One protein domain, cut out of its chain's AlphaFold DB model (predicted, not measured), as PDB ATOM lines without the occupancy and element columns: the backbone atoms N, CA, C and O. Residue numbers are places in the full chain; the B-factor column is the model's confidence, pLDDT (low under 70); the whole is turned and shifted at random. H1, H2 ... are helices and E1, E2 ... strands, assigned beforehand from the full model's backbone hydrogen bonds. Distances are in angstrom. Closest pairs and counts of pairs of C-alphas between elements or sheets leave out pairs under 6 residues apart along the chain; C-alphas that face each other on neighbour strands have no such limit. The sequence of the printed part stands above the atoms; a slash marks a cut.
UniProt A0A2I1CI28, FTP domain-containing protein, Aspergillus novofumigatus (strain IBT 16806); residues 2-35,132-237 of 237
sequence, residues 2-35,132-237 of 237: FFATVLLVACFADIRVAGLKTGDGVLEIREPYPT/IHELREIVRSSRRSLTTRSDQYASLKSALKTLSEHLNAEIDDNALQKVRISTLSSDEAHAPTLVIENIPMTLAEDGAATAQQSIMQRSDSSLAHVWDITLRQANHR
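Overview. This is residues 2 to 35 and 132 to 237 of the 237 residues of the protein "FTP domain-containing protein" of Aspergillus novofumigatus (strain IBT 16806) (UniProt A0A2I1CI28). A strongly twisted sheet of five strands curls round one long helix, H2; H1 grazes the sheet, and the short H3 lies off it, near H2. Residues 2 to 11 stick out as a free tail, and residues 143 to 151, the link from H1 to H2 together with 149 to 151 of H2, also stand free. The printed part has 140 residues, with named elements in the order E1 H1 H2 H3 E2 E3 E4 E5; the sheet runs E1, E5, E4, E3, E2, antiparallel from E5 to E2, while E1 meets E5 only at a point. The class is mixed, helices and strands, with under half of the residues in named elements. The whole is only just compact, close to loose, with a radius of gyration of the C-alphas of 17.2 A, and only just elongated, spanning 62 by 41 by 34 A.

Along the chain. Residues 2 to 16 hold no named element. E1 is residues 17 to 19, with C-alpha 17 at (183.139, 169.398, 148.883). After the cut come H1, residues 132 to 142, 15.8 A long, and H2, residues 149 to 166, 25.7 A long, beginning at C-alpha 149 (191.581, 188.477, 151.979). H3 is residues 173 to 178, E2 residues 180 to 185 and E3 residues 193 to 197. E4, residues 208 to 217, is 26.9 A long and bends by 64 degrees at residue 213. E5, residues 223 to 231, is 23.9 A long and ends at C-alpha 231 (192.226, 166.598, 152.242).

Arrangement. E2, E3, E4 and E5 form a meander, each strand the antiparallel neighbour of the one before, and each successive pair is a hairpin. N 182 and O 195 of E2 and E3 are 3.0 A apart, N 196 and O 209 of E3 and E4 2.8 A, and N 214 and O 226 of E4 and E5 2.9 A, each within hydrogen-bond range. The C-alphas of Ala 18 in E1 and Val 226 in E5 face each other at 5.0 A. H2 is on the sheet; its closest C-alphas to E1 are those of Ala 159 and Gly 19, 4.8 A apart, and to E5 those of Leu 156 and Trp 227, 6.8 A. H1 only grazes the sheet, with residues 134 to 142; the closest C-alphas of H1 and E5, Ile 138 and Leu 223, are 6.5 A apart. H3 is not on the sheet; it is close to but not clearly touching H2, with the closest C-alphas, Lys 157 and Leu 176, 6.7 A apart, at a steep tilt of 53 degrees, opposite ways. In H1, H2 and H3 every O i to N i+4 pair is within hydrogen-bond range.

Size, cuts and confidence. The C-alphas farthest apart, of Phe 2 and Arg 144, are 64.0 A apart; without the free stretches the body spans 42 by 34 by 31 A. Residues 36 to 131 are not printed, and C-alphas 35 and 132 are 15.7 A apart across the cut. Of the links that are printed whole, none is long. The mean pLDDT of the printed part is 74.4; residues 2 to 33, 143 to 150 and 236 to 237 are under 70.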
ATOM      1  N   PHE A   2     201.538 134.085 127.715       28.20
ATOM      2  CA  PHE A   2     200.886 135.398 127.640       28.20
ATOM      3  C   PHE A   2     200.956 136.044 129.026       28.20
ATOM      4  O   PHE A   2     200.420 135.482 129.978       28.20
ATOM      5  N   PHE A   3     201.634 137.185 129.149       26.47
ATOM      6  CA  PHE A   3     201.568 138.005 130.356       26.47
ATOM      7  C   PHE A   3     200.358 138.935 130.240       26.47
ATOM      8  O   PHE A   3     200.327 139.822 129.392       26.47
ATOM      9  N   ALA A   4     199.349 138.690 131.073       24.02
ATOM     10  CA  ALA A   4     198.265 139.627 131.323       24.02
ATOM     11  C   ALA A   4     198.765 140.669 132.331       24.02
ATOM     12  O   ALA A   4     198.967 140.357 133.505       24.02
ATOM     13  N   THR A   5     198.996 141.896 131.873       27.69
ATOM     14  CA  THR A   5     199.273 143.030 132.758       27.69
ATOM     15  C   THR A   5     197.937 143.540 133.290       27.69
ATOM     16  O   THR A   5     197.176 144.182 132.571       27.69
ATOM     17  N   VAL A   6     197.626 143.218 134.545       24.81
ATOM     18  CA  VAL A   6     196.509 143.826 135.276       24.81
ATOM     19  C   VAL A   6     196.946 145.235 135.674       24.81
ATOM     20  O   VAL A   6     197.793 145.405 136.549       24.81
ATOM     21  N   LEU A   7     196.401 146.245 134.994       22.25
ATOM     22  CA  LEU A   7     196.534 147.647 135.375       22.25
ATOM     23  C   LEU A   7     195.673 147.882 136.623       22.25
ATOM     24  O   LEU A   7     194.448 147.943 136.550       22.25
ATOM     25  N   LEU A   8     196.324 147.964 137.780       20.44
ATOM     26  CA  LEU A   8     195.691 148.329 139.039       20.44
ATOM     27  C   LEU A   8     195.530 149.856 139.065       20.44
ATOM     28  O   LEU A   8     196.463 150.579 139.410       20.44
ATOM     29  N   VAL A   9     194.366 150.361 138.652       22.84
ATOM     30  CA  VAL A   9     193.998 151.763 138.885       22.84
ATOM     31  C   VAL A   9     193.642 151.882 140.364       22.84
ATOM     32  O   VAL A   9     192.592 151.417 140.802       22.84
ATOM     33  N   ALA A  10     194.549 152.447 141.157       22.33
ATOM     34  CA  ALA A  10     194.236 152.860 142.515       22.33
ATOM     35  C   ALA A  10     193.267 154.048 142.433       22.33
ATOM     36  O   ALA A  10     193.672 155.168 142.128       22.33
ATOM     37  N   CYS A  11     191.978 153.795 142.661       20.91
ATOM     38  CA  CYS A  11     190.998 154.851 142.876       20.91
ATOM     39  C   CYS A  11     191.281 155.497 144.236       20.91
ATOM     40  O   CYS A  11     190.816 155.013 145.266       20.91
ATOM     41  N   PHE A  12     192.060 156.576 144.250       24.20
ATOM     42  CA  PHE A  12     191.977 157.537 145.342       24.20
ATOM     43  C   PHE A  12     190.657 158.289 145.162       24.20
ATOM     44  O   PHE A  12     190.432 158.921 144.131       24.20
ATOM     45  N   ALA A  13     189.743 158.139 146.118       26.94
ATOM     46  CA  ALA A  13     188.524 158.929 146.152       26.94
ATOM     47  C   ALA A  13     188.891 160.343 146.625       26.94
ATOM     48  O   ALA A  13     189.015 160.591 147.823       26.94
ATOM     49  N   ASP A  14     189.107 161.256 145.680       30.19
ATOM     50  CA  ASP A  14     189.160 162.690 145.964       30.19
ATOM     51  C   ASP A  14     187.735 163.166 146.279       30.19
ATOM     52  O   ASP A  14     186.923 163.374 145.373       30.19
ATOM     53  N   ILE A  15     187.404 163.336 147.561       36.19
ATOM     54  CA  ILE A  15     186.148 163.987 147.947       36.19
ATOM     55  C   ILE A  15     186.324 165.494 147.747       36.19
ATOM     56  O   ILE A  15     187.046 166.149 148.498       36.19
ATOM     57  N   ARG A  16     185.637 166.056 146.750       36.75
ATOM     58  CA  ARG A  16     185.519 167.508 146.566       36.75
ATOM     59  C   ARG A  16     184.228 167.982 147.208       36.75
ATOM     60  O   ARG A  16     183.145 167.620 146.751       36.75
ATOM     61  N   VAL A  17     184.324 168.806 148.247       38.66
ATOM     62  CA  VAL A  17     183.139 169.398 148.883       38.66
ATOM     63  C   VAL A  17     183.097 170.890 148.633       38.66
ATOM     64  O   VAL A  17     183.964 171.629 149.082       38.66
ATOM     65  N   ALA A  18     182.035 171.316 147.957       43.09
ATOM     66  CA  ALA A  18     181.684 172.706 147.742       43.09
ATOM     67  C   ALA A  18     180.916 173.268 148.952       43.09
ATOM     68  O   ALA A  18     179.719 173.038 149.110       43.09
ATOM     69  N   GLY A  19     181.593 174.031 149.811       35.25
ATOM     70  CA  GLY A  19     180.937 174.756 150.904       35.25
ATOM     71  C   GLY A  19     180.312 176.071 150.422       35.25
ATOM     72  O   GLY A  19     181.037 176.966 149.988       35.25
ATOM     73  N   LEU A  20     178.987 176.214 150.537       38.09
ATOM     74  CA  LEU A  20     178.254 177.464 150.298       38.09
ATOM     75  C   LEU A  20     177.493 177.901 151.542       38.09
ATOM     76  O   LEU A  20     176.794 177.110 152.168       38.09
ATOM     77  N   LYS A  21     177.571 179.197 151.851       34.81
ATOM     78  CA  LYS A  21     176.727 179.838 152.858       34.81
ATOM     79  C   LYS A  21     175.523 180.468 152.157       34.81
ATOM     80  O   LYS A  21     175.584 181.615 151.723       34.81
ATOM     81  N   THR A  22     174.439 179.716 152.009       37.34
ATOM     82  CA  THR A  22     173.105 180.292 151.791       37.34
ATOM     83  C   THR A  22     172.530 180.697 153.151       37.34
ATOM     84  O   THR A  22     172.885 180.118 154.178       37.34
ATOM     85  N   GLY A  23     171.673 181.723 153.184       33.41
ATOM     86  CA  GLY A  23     171.086 182.280 154.415       33.41
ATOM     87  C   GLY A  23     170.317 181.285 155.299       33.41
ATOM     88  O   GLY A  23     169.999 181.641 156.426       33.41
ATOM     89  N   ASP A  24     170.108 180.051 154.830       34.06
ATOM     90  CA  ASP A  24     169.358 178.995 155.515       34.06
ATOM     91  C   ASP A  24     170.210 177.786 155.951       34.06
ATOM     92  O   ASP A  24     169.665 176.774 156.382       34.06
ATOM     93  N   GLY A  25     171.546 177.851 155.876       35.50
ATOM     94  CA  GLY A  25     172.415 176.822 156.475       35.50
ATOM     95  C   GLY A  25     172.309 175.419 155.859       35.50
ATOM     96  O   GLY A  25     172.790 174.457 156.453       35.50
ATOM     97  N   VAL A  26     171.703 175.280 154.676       34.19
ATOM     98  CA  VAL A  26     171.601 173.992 153.979       34.19
ATOM     99  C   VAL A  26     172.836 173.787 153.107       34.19
ATOM    100  O   VAL A  26     173.007 174.422 152.066       34.19
ATOM    101  N   LEU A  27     173.695 172.878 153.557       43.53
ATOM    102  CA  LEU A  27     174.802 172.325 152.795       43.53
ATOM    103  C   LEU A  27     174.246 171.446 151.667       43.53
ATOM    104  O   LEU A  27     173.689 170.374 151.910       43.53
ATOM    105  N   GLU A  28     174.379 171.900 150.426       41.75
ATOM    106  CA  GLU A  28     173.937 171.146 149.253       41.75
ATOM    107  C   GLU A  28     175.040 170.164 148.824       41.75
ATOM    108  O   GLU A  28     175.794 170.407 147.888       41.75
ATOM    109  N   ILE A  29     175.164 169.045 149.539       52.19
ATOM    110  CA  ILE A  29     175.971 167.903 149.087       52.19
ATOM    111  C   ILE A  29     175.035 166.955 148.362       52.19
ATOM    112  O   ILE A  29     174.489 166.003 148.921       52.19
ATOM    113  N   ARG A  30     174.784 167.276 147.100       45.06
ATOM    114  CA  ARG A  30     174.221 166.334 146.145       45.06
ATOM    115  C   ARG A  30     174.993 166.464 144.853       45.06
ATOM    116  O   ARG A  30     174.973 167.515 144.225       45.06
ATOM    117  N   GLU A  31     175.634 165.368 144.466       62.81
ATOM    118  CA  GLU A  31     175.984 165.125 143.076       62.81
ATOM    119  C   GLU A  31     174.678 165.136 142.275       62.81
ATOM    120  O   GLU A  31     173.807 164.279 142.440       62.81
ATOM    121  N   PRO A  32     174.523 166.126 141.404       55.69
ATOM    122  CA  PRO A  32     174.464 165.709 140.029       55.69
ATOM    123  C   PRO A  32     175.552 166.467 139.305       55.69
ATOM    124  O   PRO A  32     175.530 167.694 139.189       55.69
ATOM    125  N   TYR A  33     176.513 165.706 138.795       63.91
ATOM    126  CA  TYR A  33     177.271 166.176 137.655       63.91
ATOM    127  C   TYR A  33     176.273 166.768 136.651       63.91
ATOM    128  O   TYR A  33     175.240 166.134 136.386       63.91
ATOM    129  N   PRO A  34     176.524 167.980 136.130       75.50
ATOM    130  CA  PRO A  34     175.691 168.522 135.077       75.50
ATOM    131  C   PRO A  34     175.574 167.477 133.973       75.50
ATOM    132  O   PRO A  34     176.513 166.716 133.725       75.50
ATOM    133  N   THR A  35     174.392 167.381 133.360       79.81
ATOM    134  CA  THR A  35     174.154 166.354 132.342       79.81
ATOM    135  C   THR A  35     175.180 166.536 131.232       79.81
ATOM    136  O   THR A  35     175.162 167.534 130.515       79.81
ATOM    137  N   ILE A 132     176.781 180.059 128.916       83.75
ATOM    138  CA  ILE A 132     177.545 181.324 128.936       83.75
ATOM    139  C   ILE A 132     176.789 182.461 129.650       83.75
ATOM    140  O   ILE A 132     177.417 183.361 130.208       83.75
ATOM    141  N   HIS A 133     175.454 182.468 129.620       84.69
ATOM    142  CA  HIS A 133     174.674 183.505 130.299       84.69
ATOM    143  C   HIS A 133     174.774 183.393 131.827       84.69
ATOM    144  O   HIS A 133     174.988 184.417 132.470       84.69
ATOM    145  N   GLU A 134     174.747 182.178 132.378       86.81
ATOM    146  CA  GLU A 134     174.946 181.925 133.811       86.81
ATOM    147  C   GLU A 134     176.345 182.360 134.269       86.81
ATOM    148  O   GLU A 134     176.498 183.038 135.288       86.81
ATOM    149  N   LEU A 135     177.376 182.084 133.457       85.38
ATOM    150  CA  LEU A 135     178.742 182.551 133.729       85.38
ATOM    151  C   LEU A 135     178.845 184.081 133.827       85.38
ATOM    152  O   LEU A 135     179.656 184.615 134.578       85.38
ATOM    153  N   ARG A 136     178.034 184.826 133.074       84.12
ATOM    154  CA  ARG A 136     178.050 186.294 133.149       84.12
ATOM    155  C   ARG A 136     177.377 186.805 134.416       84.12
ATOM    156  O   ARG A 136     177.827 187.815 134.958       84.12
ATOM    157  N   GLU A 137     176.319 186.142 134.868       85.12
ATOM    158  CA  GLU A 137     175.617 186.518 136.096       85.12
ATOM    159  C   GLU A 137     176.483 186.279 137.331       85.12
ATOM    160  O   GLU A 137     176.615 187.188 138.158       85.12
ATOM    161  N   ILE A 138     177.171 185.132 137.414       82.94
ATOM    162  CA  ILE A 138     178.065 184.856 138.545       82.94
ATOM    163  C   ILE A 138     179.177 185.913 138.626       82.94
ATOM    164  O   ILE A 138     179.302 186.557 139.664       82.94
ATOM    165  N   VAL A 139     179.853 186.244 137.515       78.62
ATOM    166  CA  VAL A 139     180.902 187.289 137.474       78.62
ATOM    167  C   VAL A 139     180.373 188.668 137.883       78.62
ATOM    168  O   VAL A 139     181.035 189.418 138.607       78.62
ATOM    169  N   ARG A 140     179.165 189.039 137.437       78.56
ATOM    170  CA  ARG A 140     178.528 190.307 137.834       78.56
ATOM    171  C   ARG A 140     178.260 190.362 139.333       78.56
ATOM    172  O   ARG A 140     178.405 191.435 139.924       78.56
ATOM    173  N   SER A 141     177.875 189.238 139.931       74.38
ATOM    174  CA  SER A 141     177.640 189.136 141.369       74.38
ATOM    175  C   SER A 141     178.945 189.234 142.172       74.38
ATOM    176  O   SER A 141     178.992 189.990 143.144       74.38
ATOM    177  N   SER A 142     180.033 188.601 141.713       70.12
ATOM    178  CA  SER A 142     181.337 188.613 142.395       70.12
ATOM    179  C   SER A 142     181.943 190.013 142.441       70.12
ATOM    180  O   SER A 142     182.408 190.455 143.485       70.12
ATOM    181  N   ARG A 143     181.866 190.771 141.339       67.50
ATOM    182  CA  ARG A 143     182.415 192.141 141.263       67.50
ATOM    183  C   ARG A 143     181.743 193.140 142.204       67.50
ATOM    184  O   ARG A 143     182.297 194.206 142.451       67.50
ATOM    185  N   ARG A 144     180.549 192.829 142.713       62.25
ATOM    186  CA  ARG A 144     179.867 193.645 143.731       62.25
ATOM    187  C   ARG A 144     180.323 193.305 145.155       62.25
ATOM    188  O   ARG A 144     180.100 194.104 146.058       62.25
ATOM    189  N   SER A 145     180.977 192.160 145.350       57.75
ATOM    190  CA  SER A 145     181.499 191.669 146.626       57.75
ATOM    191  C   SER A 145     183.027 191.830 146.658       57.75
ATOM    192  O   SER A 145     183.781 190.886 146.469       57.75
ATOM    193  N   LEU A 146     183.499 193.069 146.830       49.09
ATOM    194  CA  LEU A 146     184.930 193.425 146.809       49.09
ATOM    195  C   LEU A 146     185.593 193.412 148.202       49.09
ATOM    196  O   LEU A 146     186.510 194.196 148.451       49.09
ATOM    197  N   THR A 147     185.137 192.581 149.142       50.47
ATOM    198  CA  THR A 147     185.758 192.536 150.473       50.47
ATOM    199  C   THR A 147     186.933 191.550 150.548       50.47
ATOM    200  O   THR A 147     187.097 190.636 149.745       50.47
ATOM    201  N   THR A 148     187.842 191.866 151.466       59.22
ATOM    202  CA  THR A 148     189.281 191.577 151.507       59.22
ATOM    203  C   THR A 148     189.671 190.111 151.760       59.22
ATOM    204  O   THR A 148     188.862 189.292 152.177       59.22
ATOM    205  N   ARG A 149     190.970 189.783 151.617       59.72
ATOM    206  CA  ARG A 149     191.581 188.477 151.979       59.72
ATOM    207  C   ARG A 149     191.160 187.916 153.351       59.72
ATOM    208  O   ARG A 149     191.077 186.703 153.512       59.72
ATOM    209  N   SER A 150     190.890 188.775 154.338       64.31
ATOM    210  CA  SER A 150     190.358 188.370 155.651       64.31
ATOM    211  C   SER A 150     189.063 187.566 155.539       64.31
ATOM    212  O   SER A 150     188.886 186.564 156.232       64.31
ATOM    213  N   ASP A 151     188.184 187.982 154.636       77.38
ATOM    214  CA  ASP A 151     186.849 187.422 154.461       77.38
ATOM    215  C   ASP A 151     186.936 186.091 153.717       77.38
ATOM    216  O   ASP A 151     186.192 185.149 154.004       77.38
ATOM    217  N   GLN A 152     187.924 185.959 152.826       77.88
ATOM    218  CA  GLN A 152     188.268 184.686 152.199       77.88
ATOM    219  C   GLN A 152     188.711 183.662 153.247       77.88
ATOM    220  O   GLN A 152     188.199 182.550 153.271       77.88
ATOM    221  N   TYR A 153     189.602 184.026 154.169       81.38
ATOM    222  CA  TYR A 153     190.046 183.086 155.203       81.38
ATOM    223  C   TYR A 153     188.935 182.740 156.198       81.38
ATOM    224  O   TYR A 153     188.787 181.576 156.567       81.38
ATOM    225  N   ALA A 154     188.122 183.716 156.607       77.75
ATOM    226  CA  ALA A 154     186.975 183.468 157.480       77.75
ATOM    227  C   ALA A 154     185.931 182.550 156.817       77.75
ATOM    228  O   ALA A 154     185.409 181.630 157.457       77.75
ATOM    229  N   SER A 155     185.654 182.755 155.525       86.00
ATOM    230  CA  SER A 155     184.760 181.880 154.761       86.00
ATOM    231  C   SER A 155     185.358 180.491 154.540       86.00
ATOM    232  O   SER A 155     184.624 179.518 154.677       86.00
ATOM    233  N   LEU A 156     186.669 180.366 154.307       92.44
ATOM    234  CA  LEU A 156     187.335 179.067 154.187       92.44
ATOM    235  C   LEU A 156     187.286 178.276 155.498       92.44
ATOM    236  O   LEU A 156     186.952 177.097 155.487       92.44
ATOM    237  N   LYS A 157     187.541 178.919 156.646       93.94
ATOM    238  CA  LYS A 157     187.366 178.279 157.961       93.94
ATOM    239  C   LYS A 157     185.925 177.807 158.167       93.94
ATOM    240  O   LYS A 157     185.705 176.704 158.654       93.94
ATOM    241  N   SER A 158     184.950 178.616 157.754       91.94
ATOM    242  CA  SER A 158     183.536 178.230 157.819       91.94
ATOM    243  C   SER A 158     183.237 177.028 156.915       91.94
ATOM    244  O   SER A 158     182.606 176.079 157.366       91.94
ATOM    245  N   ALA A 159     183.738 177.026 155.676       92.75
ATOM    246  CA  ALA A 159     183.571 175.919 154.736       92.75
ATOM    247  C   ALA A 159     184.223 174.624 155.248       92.75
ATOM    248  O   ALA A 159     183.609 173.565 155.172       92.75
ATOM    249  N   LEU A 160     185.422 174.714 155.834       95.06
ATOM    250  CA  LEU A 160     186.105 173.585 156.467       95.06
ATOM    251  C   LEU A 160     185.302 173.016 157.643       95.06
ATOM    252  O   LEU A 160     185.202 171.800 157.779       95.06
ATOM    253  N   LYS A 161     184.709 173.879 158.479       95.06
ATOM    254  CA  LYS A 161     183.842 173.439 159.578       95.06
ATOM    255  C   LYS A 161     182.637 172.665 159.043       95.06
ATOM    256  O   LYS A 161     182.401 171.543 159.478       95.06
ATOM    257  N   THR A 162     181.944 173.206 158.047       92.50
ATOM    258  CA  THR A 162     180.786 172.533 157.446       92.50
ATOM    259  C   THR A 162     181.164 171.219 156.749       92.50
ATOM    260  O   THR A 162     180.437 170.233 156.846       92.50
ATOM    261  N   LEU A 163     182.334 171.158 156.104       91.94
ATOM    262  CA  LEU A 163     182.899 169.909 155.586       91.94
ATOM    263  C   LEU A 163     183.129 168.886 156.710       91.94
ATOM    264  O   LEU A 163     182.776 167.717 156.569       91.94
ATOM    265  N   SER A 164     183.687 169.321 157.840       93.94
ATOM    266  CA  SER A 164     183.958 168.445 158.982       93.94
ATOM    267  C   SER A 164     182.691 167.838 159.588       93.94
ATOM    268  O   SER A 164     182.676 166.652 159.918       93.94
ATOM    269  N   GLU A 165     181.613 168.624 159.663       92.44
ATOM    270  CA  GLU A 165     180.288 168.178 160.105       92.44
ATOM    271  C   GLU A 165     179.738 167.110 159.152       92.44
ATOM    272  O   GLU A 165     179.313 166.041 159.587       92.44
ATOM    273  N   HIS A 166     179.828 167.345 157.838       88.50
ATOM    274  CA  HIS A 166     179.375 166.378 156.840       88.50
ATOM    275  C   HIS A 166     180.123 165.040 156.909       88.50
ATOM    276  O   HIS A 166     179.519 163.974 156.786       88.50
ATOM    277  N   LEU A 167     181.436 165.090 157.132       89.31
ATOM    278  CA  LEU A 167     182.283 163.902 157.236       89.31
ATOM    279  C   LEU A 167     182.165 163.195 158.597       89.31
ATOM    280  O   LEU A 167     182.867 162.211 158.827       89.31
ATOM    281  N   ASN A 168     181.282 163.656 159.494       91.62
ATOM    282  CA  ASN A 168     181.154 163.174 160.875       91.62
ATOM    283  C   ASN A 168     182.491 163.210 161.645       91.62
ATOM    284  O   ASN A 168     182.776 162.344 162.474       91.62
ATOM    285  N   ALA A 169     183.321 164.211 161.349       92.31
ATOM    286  CA  ALA A 169     184.644 164.433 161.923       92.31
ATOM    287  C   ALA A 169     184.757 165.882 162.421       92.31
ATOM    288  O   ALA A 169     185.700 166.599 162.083       92.31
ATOM    289  N   GLU A 170     183.749 166.308 163.187       93.06
ATOM    290  CA  GLU A 170     183.536 167.695 163.603       93.06
ATOM    291  C   GLU A 170     184.785 168.349 164.208       93.06
ATOM    292  O   GLU A 170     185.463 167.797 165.079       93.06
ATOM    293  N   ILE A 171     185.054 169.573 163.755       94.50
ATOM    294  CA  ILE A 171     186.075 170.457 164.310       94.50
ATOM    295  C   ILE A 171     185.384 171.506 165.180       94.50
ATOM    296  O   ILE A 171     184.566 172.290 164.694       94.50
ATOM    297  N   ASP A 172     185.752 171.565 166.459       94.56
ATOM    298  CA  ASP A 172     185.267 172.614 167.353       94.56
ATOM    299  C   ASP A 172     185.866 173.996 167.020       94.56
ATOM    300  O   ASP A 172     186.902 174.132 166.358       94.56
ATOM    301  N   ASP A 173     185.225 175.061 167.506       94.56
ATOM    302  CA  ASP A 173     185.652 176.429 167.196       94.56
ATOM    303  C   ASP A 173     187.075 176.735 167.703       94.56
ATOM    304  O   ASP A 173     187.787 177.529 167.088       94.56
ATOM    305  N   ASN A 174     187.536 176.095 168.785       95.56
ATOM    306  CA  ASN A 174     188.881 176.296 169.332       95.56
ATOM    307  C   ASN A 174     189.953 175.682 168.418       95.56
ATOM    308  O   ASN A 174     190.973 176.315 168.132       95.56
ATOM    309  N   ALA A 175     189.719 174.472 167.915       95.12
ATOM    310  CA  ALA A 175     190.551 173.838 166.905       95.12
ATOM    311  C   ALA A 175     190.558 174.662 165.608       95.12
ATOM    312  O   ALA A 175     191.630 174.927 165.058       95.12
ATOM    313  N   LEU A 176     189.406 175.187 165.184       95.25
ATOM    314  CA  LEU A 176     189.302 176.038 163.997       95.25
ATOM    315  C   LEU A 176     190.084 177.361 164.126       95.25
ATOM    316  O   LEU A 176     190.645 177.863 163.145       95.25
ATOM    317  N   GLN A 177     190.187 177.937 165.330       94.56
ATOM    318  CA  GLN A 177     191.038 179.115 165.554       94.56
ATOM    319  C   GLN A 177     192.532 178.807 165.398       94.56
ATOM    320  O   GLN A 177     193.284 179.679 164.959       94.56
ATOM    321  N   LYS A 178     192.966 177.574 165.689       96.25
ATOM    322  CA  LYS A 178     194.371 177.135 165.574       96.25
ATOM    323  C   LYS A 178     194.794 176.804 164.143       96.25
ATOM    324  O   LYS A 178     195.997 176.778 163.860       96.25
ATOM    325  N   VAL A 179     193.825 176.589 163.252       96.31
ATOM    326  CA  VAL A 179     194.069 176.383 161.823       96.31
ATOM    327  C   VAL A 179     194.802 177.585 161.230       96.31
ATOM    328  O   VAL A 179     194.367 178.738 161.382       96.31
ATOM    329  N   ARG A 180     195.899 177.297 160.527       96.44
ATOM    330  CA  ARG A 180     196.698 178.274 159.781       96.44
ATOM    331  C   ARG A 180     196.375 178.166 158.302       96.44
ATOM    332  O   ARG A 180     196.234 177.067 157.787       96.44
ATOM    333  N   ILE A 181     196.250 179.311 157.641       94.88
ATOM    334  CA  ILE A 181     195.986 179.385 156.206       94.88
ATOM    335  C   ILE A 181     197.112 180.191 155.570       94.88
ATOM    336  O   ILE A 181     197.399 181.311 156.002       94.88
ATOM    337  N   SER A 182     197.743 179.620 154.554       93.38
ATOM    338  CA  SER A 182     198.808 180.238 153.769       93.38
ATOM    339  C   SER A 182     198.523 180.080 152.274       93.38
ATOM    340  O   SER A 182     197.667 179.299 151.867       93.38
ATOM    341  N   THR A 183     199.199 180.865 151.437       90.94
ATOM    342  CA  THR A 183     199.117 180.731 149.976       90.94
ATOM    343  C   THR A 183     200.283 179.874 149.498       90.94
ATOM    344  O   THR A 183     201.430 180.218 149.777       90.94
ATOM    345  N   LEU A 184     199.996 178.782 148.787       87.25
ATOM    346  CA  LEU A 184     201.007 177.877 148.231       87.25
ATOM    347  C   LEU A 184     201.507 178.358 146.872       87.25
ATOM    348  O   LEU A 184     202.707 178.421 146.628       87.25
ATOM    349  N   SER A 185     200.573 178.704 145.993       79.56
ATOM    350  CA  SER A 185     200.857 179.186 144.647       79.56
ATOM    351  C   SER A 185     199.792 180.186 144.216       79.56
ATOM    352  O   SER A 185     198.625 180.103 144.609       79.56
ATOM    353  N   SER A 186     200.215 181.152 143.410       73.56
ATOM    354  CA  SER A 186     199.337 182.059 142.685       73.56
ATOM    355  C   SER A 186     199.936 182.218 141.300       73.56
ATOM    356  O   SER A 186     201.079 182.651 141.168       73.56
ATOM    357  N   ASP A 187     199.172 181.844 140.292       73.38
ATOM    358  CA  ASP A 187     199.365 182.347 138.939       73.38
ATOM    359  C   ASP A 187     198.526 183.630 138.826       73.38
ATOM    360  O   ASP A 187     197.467 183.718 139.447       73.38
ATOM    361  N   GLU A 188     198.985 184.639 138.086       70.06
ATOM    362  CA  GLU A 188     198.196 185.857 137.847       70.06
ATOM    363  C   GLU A 188     196.872 185.544 137.131       70.06
ATOM    364  O   GLU A 188     195.908 186.298 137.256       70.06
ATOM    365  N   ALA A 189     196.807 184.418 136.412       73.69
ATOM    366  CA  ALA A 189     195.630 184.004 135.657       73.69
ATOM    367  C   ALA A 189     194.582 183.213 136.466       73.69
ATOM    368  O   ALA A 189     193.468 183.032 135.972       73.69
ATOM    369  N   HIS A 190     194.897 182.736 137.678       77.75
ATOM    370  CA  HIS A 190     194.052 181.770 138.395       77.75
ATOM    371  C   HIS A 190     193.906 182.086 139.885       77.75
ATOM    372  O   HIS A 190     194.776 182.707 140.497       77.75
ATOM    373  N   ALA A 191     192.816 181.611 140.498       82.88
ATOM    374  CA  ALA A 191     192.672 181.693 141.949       82.88
ATOM    375  C   ALA A 191     193.857 181.022 142.667       82.88
ATOM    376  O   ALA A 191     194.289 179.934 142.273       82.88
ATOM    377  N   PRO A 192     194.373 181.641 143.743       88.56
ATOM    378  CA  PRO A 192     195.483 181.075 144.484       88.56
ATOM    379  C   PRO A 192     195.073 179.757 145.139       88.56
ATOM    380  O   PRO A 192     193.992 179.645 145.725       88.56
ATOM    381  N   THR A 193     195.982 178.785 145.113       90.88
ATOM    382  CA  THR A 193     195.849 177.591 145.946       90.88
ATOM    383  C   THR A 193     196.292 177.937 147.361       90.88
ATOM    384  O   THR A 193     197.413 178.403 147.595       90.88
ATOM    385  N   LEU A 194     195.400 177.724 148.316       93.38
ATOM    386  CA  LEU A 194     195.639 177.898 149.738       93.38
ATOM    387  C   LEU A 194     196.004 176.559 150.370       93.38
ATOM    388  O   LEU A 194     195.480 175.516 149.987       93.38
ATOM    389  N   VAL A 195     196.885 176.603 151.361       95.94
ATOM    390  CA  VAL A 195     197.197 175.472 152.235       95.94
ATOM    391  C   VAL A 195     196.625 175.763 153.608       95.94
ATOM    392  O   VAL A 195     196.735 176.876 154.128       95.94
ATOM    393  N   ILE A 196     195.984 174.748 154.170       96.88
ATOM    394  CA  ILE A 196     195.371 174.757 155.483       96.88
ATOM    395  C   ILE A 196     196.167 173.791 156.356       96.88
ATOM    396  O   ILE A 196     196.238 172.603 156.056       96.88
ATOM    397  N   GLU A 197     196.756 174.290 157.435       97.75
ATOM    398  CA  GLU A 197     197.572 173.508 158.367       97.75
ATOM    399  C   GLU A 197     196.951 173.495 159.764       97.75
ATOM    400  O   GLU A 197     196.148 174.367 160.120       97.75
ATOM    401  N   ASN A 198     197.402 172.550 160.593       97.62
ATOM    402  CA  ASN A 198     196.891 172.294 161.943       97.62
ATOM    403  C   ASN A 198     195.418 171.867 161.952       97.62
ATOM    404  O   ASN A 198     194.671 172.209 162.874       97.62
ATOM    405  N   ILE A 199     194.993 171.126 160.929       97.06
ATOM    406  CA  ILE A 199     193.693 170.461 160.931       97.06
ATOM    407  C   ILE A 199     193.769 169.277 161.911       97.06
ATOM    408  O   ILE A 199     194.772 168.561 161.923       97.06
ATOM    409  N   PRO A 200     192.749 169.044 162.758       96.62
ATOM    410  CA  PRO A 200     192.691 167.843 163.584       96.62
ATOM    411  C   PRO A 200     192.838 166.561 162.755       96.62
ATOM    412  O   PRO A 200     192.164 166.393 161.740       96.62
ATOM    413  N   MET A 201     193.664 165.623 163.234       94.31
ATOM    414  CA  MET A 201     193.916 164.345 162.546       94.31
ATOM    415  C   MET A 201     192.673 163.453 162.414       94.31
ATOM    416  O   MET A 201     192.654 162.516 161.623       94.31
ATOM    417  N   THR A 202     191.623 163.749 163.183       93.25
ATOM    418  CA  THR A 202     190.304 163.126 163.043       93.25
ATOM    419  C   THR A 202     189.621 163.492 161.726       93.25
ATOM    420  O   THR A 202     188.831 162.691 161.237       93.25
ATOM    421  N   LEU A 203     189.922 164.667 161.155       93.81
ATOM    422  CA  LEU A 203     189.412 165.105 159.855       93.81
ATOM    423  C   LEU A 203     190.406 164.821 158.721       93.81
ATOM    424  O   LEU A 203     190.005 164.255 157.707       93.81
ATOM    425  N   ALA A 204     191.671 165.222 158.885       95.56
ATOM    426  CA  ALA A 204     192.712 165.095 157.863       95.56
ATOM    427  C   ALA A 204     193.915 164.320 158.412       95.56
ATOM    428  O   ALA A 204     194.557 164.775 159.353       95.56
ATOM    429  N   GLU A 205     194.237 163.167 157.831       95.12
ATOM    430  CA  GLU A 205     195.220 162.202 158.351       95.12
ATOM    431  C   GLU A 205     196.608 162.810 158.601       95.12
ATOM    432  O   GLU A 205     197.269 162.480 159.584       95.12
ATOM    433  N   ASP A 206     197.043 163.716 157.731       95.69
ATOM    434  CA  ASP A 206     198.324 164.421 157.813       95.69
ATOM    435  C   ASP A 206     198.215 165.808 158.474       95.69
ATOM    436  O   ASP A 206     199.205 166.535 158.577       95.69
ATOM    437  N   GLY A 207     197.026 166.175 158.956       96.56
ATOM    438  CA  GLY A 207     196.741 167.468 159.568       96.56
ATOM    439  C   GLY A 207     196.766 168.646 158.590       96.56
ATOM    440  O   GLY A 207     196.858 169.798 159.041       96.56
ATOM    441  N   ALA A 208     196.681 168.381 157.283       96.88
ATOM    442  CA  ALA A 208     196.731 169.390 156.236       96.88
ATOM    443  C   ALA A 208     195.621 169.220 155.183       96.88
ATOM    444  O   ALA A 208     195.019 168.162 155.014       96.88
ATOM    445  N   ALA A 209     195.328 170.310 154.477       96.56
ATOM    446  CA  ALA A 209     194.448 170.325 153.317       96.56
ATOM    447  C   ALA A 209     194.884 171.414 152.336       96.56
ATOM    448  O   ALA A 209     195.553 172.381 152.715       96.56
ATOM    449  N   THR A 210     194.458 171.298 151.085       95.62
ATOM    450  CA  THR A 210     194.509 172.393 150.114       95.62
ATOM    451  C   THR A 210     193.107 172.916 149.846       95.62
ATOM    452  O   THR A 210     192.117 172.198 149.996       95.62
ATOM    453  N   ALA A 211     193.007 174.189 149.480       93.38
ATOM    454  CA  ALA A 211     191.746 174.790 149.087       93.38
ATOM    455  C   ALA A 211     191.934 175.830 147.988       93.38
ATOM    456  O   ALA A 211     192.905 176.586 148.000       93.38
ATOM    457  N   GLN A 212     190.974 175.932 147.080       90.88
ATOM    458  CA  GLN A 212     190.916 177.012 146.098       90.88
ATOM    459  C   GLN A 212     189.493 177.549 145.970       90.88
ATOM    460  O   GLN A 212     188.517 176.825 146.181       90.88
ATOM    461  N   GLN A 213     189.365 178.827 145.611       89.88
ATOM    462  CA  GLN A 213     188.067 179.358 145.211       89.88
ATOM    463  C   GLN A 213     187.695 178.798 143.844       89.88
ATOM    464  O   GLN A 213     188.534 178.650 142.954       89.88
ATOM    465  N   SER A 214     186.429 178.458 143.681       90.00
ATOM    466  CA  SER A 214     185.916 177.841 142.467       90.00
ATOM    467  C   SER A 214     184.451 178.202 142.271       90.00
ATOM    468  O   SER A 214     183.831 178.888 143.091       90.00
ATOM    469  N   ILE A 215     183.898 177.752 141.157       90.81
ATOM    470  CA  ILE A 215     182.477 177.828 140.853       90.81
ATOM    471  C   ILE A 215     181.969 176.396 140.680       90.81
ATOM    472  O   ILE A 215     182.676 175.527 140.174       90.81
ATOM    473  N   MET A 216     180.741 176.136 141.095       89.94
ATOM    474  CA  MET A 216     180.063 174.870 140.846       89.94
ATOM    475  C   MET A 216     178.726 175.142 140.166       89.94
ATOM    476  O   MET A 216     178.007 176.064 140.556       89.94
ATOM    477  N   GLN A 217     178.398 174.333 139.160       90.12
ATOM    478  CA  GLN A 217     177.056 174.285 138.593       90.12
ATOM    479  C   GLN A 217     176.169 173.371 139.436       90.12
ATOM    480  O   GLN A 217     176.513 172.217 139.676       90.12
ATOM    481  N   ARG A 218     175.033 173.879 139.897       86.56
ATOM    482  CA  ARG A 218     174.058 173.122 140.680       86.56
ATOM    483  C   ARG A 218     173.127 172.307 139.785       86.56
ATOM    484  O   ARG A 218     173.094 172.463 138.565       86.56
ATOM    485  N   SER A 219     172.328 171.454 140.423       83.50
ATOM    486  CA  SER A 219     171.321 170.614 139.761       83.50
ATOM    487  C   SER A 219     170.263 171.402 138.979       83.50
ATOM    488  O   SER A 219     169.757 170.924 137.967       83.50
ATOM    489  N   ASP A 220     169.972 172.628 139.410       84.62
ATOM    490  CA  ASP A 220     169.058 173.566 138.755       84.62
ATOM    491  C   ASP A 220     169.732 174.386 137.638       84.62
ATOM    492  O   ASP A 220     169.135 175.319 137.107       84.62
ATOM    493  N   SER A 221     170.965 174.032 137.262       85.50
ATOM    494  CA  SER A 221     171.837 174.748 136.321       85.50
ATOM    495  C   SER A 221     172.330 176.123 136.779       85.50
ATOM    496  O   SER A 221     173.110 176.732 136.043       85.50
ATOM    497  N   SER A 222     171.962 176.590 137.976       87.44
ATOM    498  CA  SER A 222     172.517 177.822 138.537       87.44
ATOM    499  C   SER A 222     173.985 177.639 138.924       87.44
ATOM    500  O   SER A 222     174.458 176.526 139.170       87.44
ATOM    501  N   LEU A 223     174.727 178.742 138.976       88.56
ATOM    502  CA  LEU A 223     176.125 178.745 139.399       88.56
ATOM    503  C   LEU A 223     176.270 179.290 140.810       88.56
ATOM    504  O   LEU A 223     175.554 180.203 141.225       88.56
ATOM    505  N   ALA A 224     177.251 178.767 141.534       86.81
ATOM    506  CA  ALA A 224     177.548 179.233 142.872       86.81
ATOM    507  C   ALA A 224     179.051 179.221 143.159       86.81
ATOM    508  O   ALA A 224     179.774 178.331 142.712       86.81
ATOM    509  N   HIS A 225     179.520 180.222 143.909       86.75
ATOM    510  CA  HIS A 225     180.897 180.270 144.399       86.75
ATOM    511  C   HIS A 225     181.108 179.249 145.502       86.75
ATOM    512  O   HIS A 225     180.329 179.198 146.446       86.75
ATOM    513  N   VAL A 226     182.184 178.485 145.413       89.06
ATOM    514  CA  VAL A 226     182.485 177.404 146.347       89.06
ATOM    515  C   VAL A 226     183.953 177.440 146.740       89.06
ATOM    516  O   VAL A 226     184.796 177.988 146.026       89.06
ATOM    517  N   TRP A 227     184.257 176.819 147.872       91.81
ATOM    518  CA  TRP A 227     185.607 176.358 148.169       91.81
ATOM    519  C   TRP A 227     185.742 174.919 147.680       91.81
ATOM    520  O   TRP A 227     184.940 174.086 148.081       91.81
ATOM    521  N   ASP A 228     186.719 174.643 146.820       91.44
ATOM    522  CA  ASP A 228     187.148 173.281 146.486       91.44
ATOM    523  C   ASP A 228     188.245 172.896 147.480       91.44
ATOM    524  O   ASP A 228     189.352 173.431 147.398       91.44
ATOM    525  N   ILE A 229     187.903 172.071 148.473       94.06
ATOM    526  CA  ILE A 229     188.809 171.631 149.543       94.06
ATOM    527  C   ILE A 229     189.218 170.185 149.270       94.06
ATOM    528  O   ILE A 229     188.359 169.324 149.101       94.06
ATOM    529  N   THR A 230     190.523 169.914 149.277       94.25
ATOM    530  CA  THR A 230     191.095 168.568 149.153       94.25
ATOM    531  C   THR A 230     191.879 168.230 150.417       94.25
ATOM    532  O   THR A 230     192.773 168.975 150.821       94.25
ATOM    533  N   LEU A 231     191.548 167.107 151.050       94.56
ATOM    534  CA  LEU A 231     192.226 166.598 152.242       94.56
ATOM    535  C   LEU A 231     192.306 165.074 152.194       94.56
ATOM    536  O   LEU A 231     191.512 164.424 151.515       94.56
ATOM    537  N   ARG A 232     193.256 164.497 152.928       92.75
ATOM    538  CA  ARG A 232     193.444 163.046 153.007       92.75
ATOM    539  C   ARG A 232     192.740 162.478 154.236       92.75
ATOM    540  O   ARG A 232     192.966 162.956 155.342       92.75
ATOM    541  N   GLN A 233     191.939 161.426 154.067       89.38
ATOM    542  CA  GLN A 233     191.294 160.714 155.178       89.38
ATOM    543  C   GLN A 233     191.909 159.326 155.377       89.38
ATOM    544  O   GLN A 233     192.102 158.590 154.414       89.38
ATOM    545  N   ALA A 234     192.146 158.942 156.635       81.88
ATOM    546  CA  ALA A 234     192.712 157.633 156.973       81.88
ATOM    547  C   ALA A 234     191.752 156.465 156.675       81.88
ATOM    548  O   ALA A 234     192.192 155.349 156.419       81.88
ATOM    549  N   ASN A 235     190.439 156.710 156.733       73.00
ATOM    550  CA  ASN A 235     189.399 155.733 156.421       73.00
ATOM    551  C   ASN A 235     188.249 156.445 155.702       73.00
ATOM    552  O   ASN A 235     187.589 157.292 156.303       73.00
ATOM    553  N   HIS A 236     187.991 156.082 154.447       57.31
ATOM    554  CA  HIS A 236     186.756 156.461 153.765       57.31
ATOM    555  C   HIS A 236     185.667 155.470 154.198       57.31
ATOM    556  O   HIS A 236     185.856 154.258 154.063       57.31
ATOM    557  N   ARG A 237     184.573 155.960 154.789       52.38
ATOM    558  CA  ARG A 237     183.366 155.150 155.019       52.38
ATOM    559  C   ARG A 237     182.433 155.219 153.825       52.38
ATOM    560  O   ARG A 237     182.508 156.228 153.092       52.38
TER     561      ARG A 237